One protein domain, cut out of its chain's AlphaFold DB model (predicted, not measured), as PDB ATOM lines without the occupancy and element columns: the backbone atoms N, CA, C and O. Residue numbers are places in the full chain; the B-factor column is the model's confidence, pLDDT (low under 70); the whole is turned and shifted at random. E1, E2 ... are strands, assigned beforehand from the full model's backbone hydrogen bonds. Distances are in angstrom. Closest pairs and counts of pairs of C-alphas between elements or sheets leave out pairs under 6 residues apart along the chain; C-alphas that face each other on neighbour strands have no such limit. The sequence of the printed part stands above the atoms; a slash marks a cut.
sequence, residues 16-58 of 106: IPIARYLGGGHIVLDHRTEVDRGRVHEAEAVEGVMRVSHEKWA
ATOM      1  N   ILE A  16      10.335   4.292-219.348       88.25
ATOM      2  CA  ILE A  16      10.561   3.522-218.128       88.25
ATOM      3  C   ILE A  16       9.943   2.133-218.304       88.25
ATOM      4  O   ILE A  16       8.722   2.045-218.429       88.25
ATOM      5  N   PRO A  17      10.730   1.043-218.336       87.19
ATOM      6  CA  PRO A  17      10.180  -0.299-218.473       87.19
ATOM      7  C   PRO A  17       9.380  -0.678-217.225       87.19
ATOM      8  O   PRO A  17       9.861  -0.541-216.102       87.19
ATOM      9  N   ILE A  18       8.164  -1.177-217.437       88.88
ATOM     10  CA  ILE A  18       7.250  -1.620-216.373       88.88
ATOM     11  C   ILE A  18       6.883  -3.102-216.487       88.88
ATOM     12  O   ILE A  18       6.499  -3.714-215.495       88.88
ATOM     13  N   ALA A  19       7.040  -3.697-217.671       86.88
ATOM     14  CA  ALA A  19       6.959  -5.139-217.873       86.88
ATOM     15  C   ALA A  19       7.892  -5.568-219.009       86.88
ATOM     16  O   ALA A  19       8.235  -4.770-219.885       86.88
ATOM     17  N   ARG A  20       8.296  -6.840-218.997       83.81
ATOM     18  CA  ARG A  20       9.184  -7.433-219.998       83.81
ATOM     19  C   ARG A  20       8.651  -8.789-220.438       83.81
ATOM     20  O   ARG A  20       8.278  -9.607-219.601       83.81
ATOM     21  N   TYR A  21       8.694  -9.040-221.739       77.38
ATOM     22  CA  TYR A  21       8.493 -10.354-222.332       77.38
ATOM     23  C   TYR A  21       9.846 -11.039-222.596       77.38
ATOM     24  O   TYR A  21      10.858 -10.382-222.861       77.38
ATOM     25  N   LEU A  22       9.881 -12.375-222.533       72.75
ATOM     26  CA  LEU A  22      11.106 -13.172-222.706       72.75
ATOM     27  C   LEU A  22      11.777 -12.961-224.078       72.75
ATOM     28  O   LEU A  22      12.995 -13.067-224.173       72.75
ATOM     29  N   GLY A  23      11.012 -12.573-225.103       70.06
ATOM     30  CA  GLY A  23      11.514 -12.215-226.437       70.06
ATOM     31  C   GLY A  23      12.204 -10.847-226.541       70.06
ATOM     32  O   GLY A  23      12.606 -10.458-227.630       70.06
ATOM     33  N   GLY A  24      12.346 -10.101-225.439       70.19
ATOM     34  CA  GLY A  24      13.032  -8.800-225.422       70.19
ATOM     35  C   GLY A  24      12.125  -7.584-225.634       70.19
ATOM     36  O   GLY A  24      12.595  -6.457-225.489       70.19
ATOM     37  N   GLY A  25      10.835  -7.797-225.905       78.31
ATOM     38  CA  GLY A  25       9.816  -6.748-225.882       78.31
ATOM     39  C   GLY A  25       9.548  -6.235-224.463       78.31
ATOM     40  O   GLY A  25       9.634  -6.987-223.485       78.31
ATOM     41  N   HIS A  26       9.228  -4.950-224.347       83.19
ATOM     42  CA  HIS A  26       8.912  -4.282-223.089       83.19
ATOM     43  C   HIS A  26       7.597  -3.524-223.194       83.19
ATOM     44  O   HIS A  26       7.270  -2.955-224.230       83.19
ATOM     45  N   ILE A  27       6.887  -3.443-222.075       86.25
ATOM     46  CA  ILE A  27       5.883  -2.407-221.868       86.25
ATOM     47  C   ILE A  27       6.587  -1.256-221.150       86.25
ATOM     48  O   ILE A  27       7.235  -1.476-220.122       86.25
ATOM     49  N   VAL A  28       6.478  -0.042-221.684       87.12
ATOM     50  CA  VAL A  28       7.156   1.155-221.170       87.12
ATOM     51  C   VAL A  28       6.162   2.259-220.827       87.12
ATOM     52  O   VAL A  28       5.165   2.442-221.519       87.12
ATOM     53  N   LEU A  29       6.449   3.016-219.770       89.44
ATOM     54  CA  LEU A  29       5.776   4.264-219.421       89.44
ATOM     55  C   LEU A  29       6.556   5.443-220.014       89.44
ATOM     56  O   LEU A  29       7.757   5.583-219.772       89.44
ATOM     57  N   ASP A  30       5.878   6.301-220.771       87.88
ATOM     58  CA  ASP A  30       6.508   7.441-221.434       87.88
ATOM     59  C   ASP A  30       6.580   8.676-220.521       87.88
ATOM     60  O   ASP A  30       5.567   9.239-220.105       87.88
ATOM     61  N   HIS A  31       7.795   9.114-220.197       88.81
ATOM     62  CA  HIS A  31       8.083  10.316-219.410       88.81
ATOM     63  C   HIS A  31       8.574  11.496-220.261       88.81
ATOM     64  O   HIS A  31       8.918  12.542-219.701       88.81
ATOM     65  N   ARG A  32       8.633  11.361-221.591       87.00
ATOM     66  CA  ARG A  32       9.036  12.455-222.482       87.00
ATOM     67  C   ARG A  32       8.080  13.630-222.321       87.00
ATOM     68  O   ARG A  32       6.903  13.462-222.027       87.00
ATOM     69  N   THR A  33       8.566  14.847-222.531       82.69
ATOM     70  CA  THR A  33       7.776  16.082-222.356       82.69
ATOM     71  C   THR A  33       6.807  16.361-223.512       82.69
ATOM     72  O   THR A  33       6.385  17.498-223.704       82.69
ATOM     73  N   GLU A  34       6.470  15.341-224.298       79.38
ATOM     74  CA  GLU A  34       5.673  15.439-225.517       79.38
ATOM     75  C   GLU A  34       4.229  14.950-225.302       79.38
ATOM     76  O   GLU A  34       3.799  14.663-224.186       79.38
ATOM     77  N   VAL A  35       3.474  14.843-226.399       73.75
ATOM     78  CA  VAL A  35       2.056  14.438-226.441       73.75
ATOM     79  C   VAL A  35       1.761  13.067-225.818       73.75
ATOM     80  O   VAL A  35       0.609  12.776-225.493       73.75
ATOM     81  N   ASP A  36       2.788  12.237-225.651       79.56
ATOM     82  CA  ASP A  36       2.668  10.883-225.116       79.56
ATOM     83  C   ASP A  36       2.991  10.780-223.625       79.56
ATOM     84  O   ASP A  36       2.902   9.694-223.059       79.56
ATOM     85  N   ARG A  37       3.323  11.888-222.950       87.00
ATOM     86  CA  ARG A  37       3.652  11.860-221.522       87.00
ATOM     87  C   ARG A  37       2.561  11.164-220.698       87.00
ATOM     88  O   ARG A  37       1.401  11.571-220.718       87.00
ATOM     89  N   GLY A  38       2.955  10.161-219.919       87.38
ATOM     90  CA  GLY A  38       2.081   9.371-219.049       87.38
ATOM     91  C   GLY A  38       1.359   8.214-219.745       87.38
ATOM     92  O   GLY A  38       0.644   7.465-219.074       87.38
ATOM     93  N   ARG A  39       1.546   8.040-221.059       88.06
ATOM     94  CA  ARG A  39       1.021   6.894-221.803       88.06
ATOM     95  C   ARG A  39       1.898   5.671-221.615       88.06
ATOM     96  O   ARG A  39       3.083   5.764-221.289       88.06
ATOM     97  N   VAL A  40       1.289   4.516-221.841       87.44
ATOM     98  CA  VAL A  40       1.998   3.242-221.890       87.44
ATOM     99  C   VAL A  40       2.191   2.858-223.353       87.44
ATOM    100  O   VAL A  40       1.340   3.149-224.190       87.44
ATOM    101  N   HIS A  41       3.302   2.210-223.675       83.44
ATOM    102  CA  HIS A  41       3.560   1.699-225.014       83.44
ATOM    103  C   HIS A  41       4.198   0.323-224.975       83.44
ATOM    104  O   HIS A  41       4.855  -0.049-224.005       83.44
ATOM    105  N   GLU A  42       4.054  -0.390-226.081       81.75
ATOM    106  CA  GLU A  42       4.896  -1.527-226.403       81.75
ATOM    107  C   GLU A  42       6.175  -1.029-227.087       81.75
ATOM    108  O   GLU A  42       6.138  -0.185-227.990       81.75
ATOM    109  N   ALA A  43       7.310  -1.526-226.609       78.88
ATOM    110  CA  ALA A  43       8.633  -1.253-227.135       78.88
ATOM    111  C   ALA A  43       9.300  -2.572-227.527       78.88
ATOM    112  O   ALA A  43       9.593  -3.418-226.679       78.88
ATOM    113  N   GLU A  44       9.564  -2.725-228.815       75.50
ATOM    114  CA  GLU A  44      10.227  -3.886-229.393       75.50
ATOM    115  C   GLU A  44      11.714  -3.605-229.625       75.50
ATOM    116  O   GLU A  44      12.124  -2.471-229.889       75.50
ATOM    117  N   ALA A  45      12.539  -4.651-229.541       67.06
ATOM    118  CA  ALA A  45      13.985  -4.522-229.710       67.06
ATOM    119  C   ALA A  45      14.383  -4.087-231.129       67.06
ATOM    120  O   ALA A  45      15.398  -3.415-231.304       67.06
ATOM    121  N   VAL A  46      13.586  -4.468-232.132       68.38
ATOM    122  CA  VAL A  46      13.859  -4.179-233.545       68.38
ATOM    123  C   VAL A  46      13.150  -2.905-233.999       68.38
ATOM    124  O   VAL A  46      13.764  -2.065-234.653       68.38
ATOM    125  N   GLU A  47      11.874  -2.743-233.641       65.81
ATOM    126  CA  GLU A  47      11.022  -1.672-234.175       65.81
ATOM    127  C   GLU A  47      10.918  -0.437-233.263       65.81
ATOM    128  O   GLU A  47      10.426   0.609-233.687       65.81
ATOM    129  N   GLY A  48      11.424  -0.512-232.027       71.56
ATOM    130  CA  GLY A  48      11.329   0.577-231.056       71.56
ATOM    131  C   GLY A  48       9.913   0.732-230.495       71.56
ATOM    132  O   GLY A  48       9.185  -0.246-230.338       71.56
ATOM    133  N   VAL A  49       9.527   1.960-230.129       71.06
ATOM    134  CA  VAL A  49       8.193   2.225-229.560       71.06
ATOM    135  C   VAL A  49       7.143   2.289-230.658       71.06
ATOM    136  O   VAL A  49       7.127   3.224-231.463       71.06
ATOM    137  N   MET A  50       6.195   1.359-230.624       66.50
ATOM    138  CA  MET A  50       5.034   1.405-231.501       66.50
ATOM    139  C   MET A  50       3.902   2.216-230.867       66.50
ATOM    140  O   MET A  50       3.337   1.866-229.827       66.50
ATOM    141  N   ARG A  51       3.511   3.310-231.533       63.16
ATOM    142  CA  ARG A  51       2.282   4.048-231.210       63.16
ATOM    143  C   ARG A  51       1.081   3.281-231.751       63.16
ATOM    144  O   ARG A  51       0.642   3.509-232.878       63.16
ATOM    145  N   VAL A  52       0.536   2.376-230.949       57.38
ATOM    146  CA  VAL A  52      -0.695   1.670-231.316       57.38
ATOM    147  C   VAL A  52      -1.888   2.607-231.113       57.38
ATOM    148  O   VAL A  52      -2.058   3.191-230.042       57.38
ATOM    149  N   SER A  53      -2.723   2.778-232.141       52.66
ATOM    150  CA  SER A  53      -3.901   3.651-232.098       52.66
ATOM    151  C   SER A  53      -5.023   3.021-231.274       52.66
ATOM    152  O   SER A  53      -5.999   2.526-231.830       52.66
ATOM    153  N   HIS A  54      -4.900   2.981-229.953       54.38
ATOM    154  CA  HIS A  54      -5.981   2.464-229.131       54.38
ATOM    155  C   HIS A  54      -6.023   3.089-227.739       54.38
ATOM    156  O   HIS A  54      -5.006   3.246-227.071       54.38
ATOM    157  N   GLU A  55      -7.250   3.311-227.266       56.03
ATOM    158  CA  GLU A  55      -7.611   3.548-225.859       56.03
ATOM    159  C   GLU A  55      -6.990   2.506-224.899       56.03
ATOM    160  O   GLU A  55      -6.790   2.792-223.724       56.03
ATOM    161  N   LYS A  56      -6.597   1.336-225.434       58.34
ATOM    162  CA  LYS A  56      -5.893   0.211-224.783       58.34
ATOM    163  C   LYS A  56      -4.661   0.597-223.956       58.34
ATOM    164  O   LYS A  56      -4.312  -0.136-223.040       58.34
ATOM    165  N   TRP A  57      -4.003   1.708-224.282       69.50
ATOM    166  CA  TRP A  57      -2.726   2.105-223.683       69.50
ATOM    167  C   TRP A  57      -2.725   3.567-223.220       69.50
ATOM    168  O   TRP A  57      -1.724   4.280-223.303       69.50
ATOM    169  N   ALA A  58      -3.890   4.047-222.773       78.69
ATOM    170  CA  ALA A  58      -4.075   5.443-222.389       78.69
ATOM    171  C   ALA A  58      -3.176   5.864-221.214       78.69
ATOM    172  O   ALA A  58      -2.563   6.927-221.270       78.69
TER     173      ALA A  58
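This is residues 16 to 58 of the 106 residues of an uncharacterized protein of Streptomyces sp. W007 (UniProt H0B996). A small, twisted ribbon of four strands, E1 to E4, zigzags through three hairpins into one sheet, with no named helix over it. The turn at residues 21 to 25 and the loop at residues 31 to 39 make its two far ends, and after E4 the last residues, 51 to 58, swing away from the sheet and hook back toward the start of E3. The printed part has 43 residues, with the strands in the chain order E1 E2 E3 E4 and the same order across the antiparallel sheet. The class is all strand, though under half of the residues, 18 of 43, are in named elements. The whole is compact, with a radius of gyration of the C-alphas of 10.1 A and spans of 28 by 19 by 16 A.

E1 is residues 16 to 20, 11.2 A from first to last C-alpha, and begins with C-alpha 16 at (10.561, 3.522, -218.128). E2, residues 26 to 30, is 12.1 A long. E3, residues 40 to 44, is 13.2 A long and begins with C-alpha 40 at (1.998, 3.242, -221.890). E4, residues 48 to 50, is 6.4 A long and ends with C-alpha 50 at (5.034, 1.405, -231.501).

The four strands form a meander, each the antiparallel neighbour of the one before. E1 and E2 are a hairpin with a tight link, at 158 degrees between their directions; N 16 and O 29 are 2.9 A apart and N 29 and O 16 are 2.8 A apart, within hydrogen-bond range. E2 and E3 are a hairpin with a short link of 9 residues, at 136 degrees; N 28 and O 41 are within hydrogen-bond range at 2.8 A, and the facing C-alphas of Leu 29 and Val 40 are 4.6 A apart. E3 and E4 are a hairpin with a tight link, at 133 degrees, with N 44 and O 48 within hydrogen-bond range at 2.9 A. The edge strands E1 and E4 are apart. From edge to edge the strands' lines turn by 95 degrees, and the sheet is only just strongly twisted, its C-alphas lying up to 4.5 A off its best plane.

The two C-alphas farthest apart, those of Leu 22 and Thr 33, are 29.4 A apart, and the outline is only just rounded. The printed part has no cut, and no link between the strands is long. The mean pLDDT of the printed part of this model is 76.7, with residues 45 to 47 and 50 to 57 under 70.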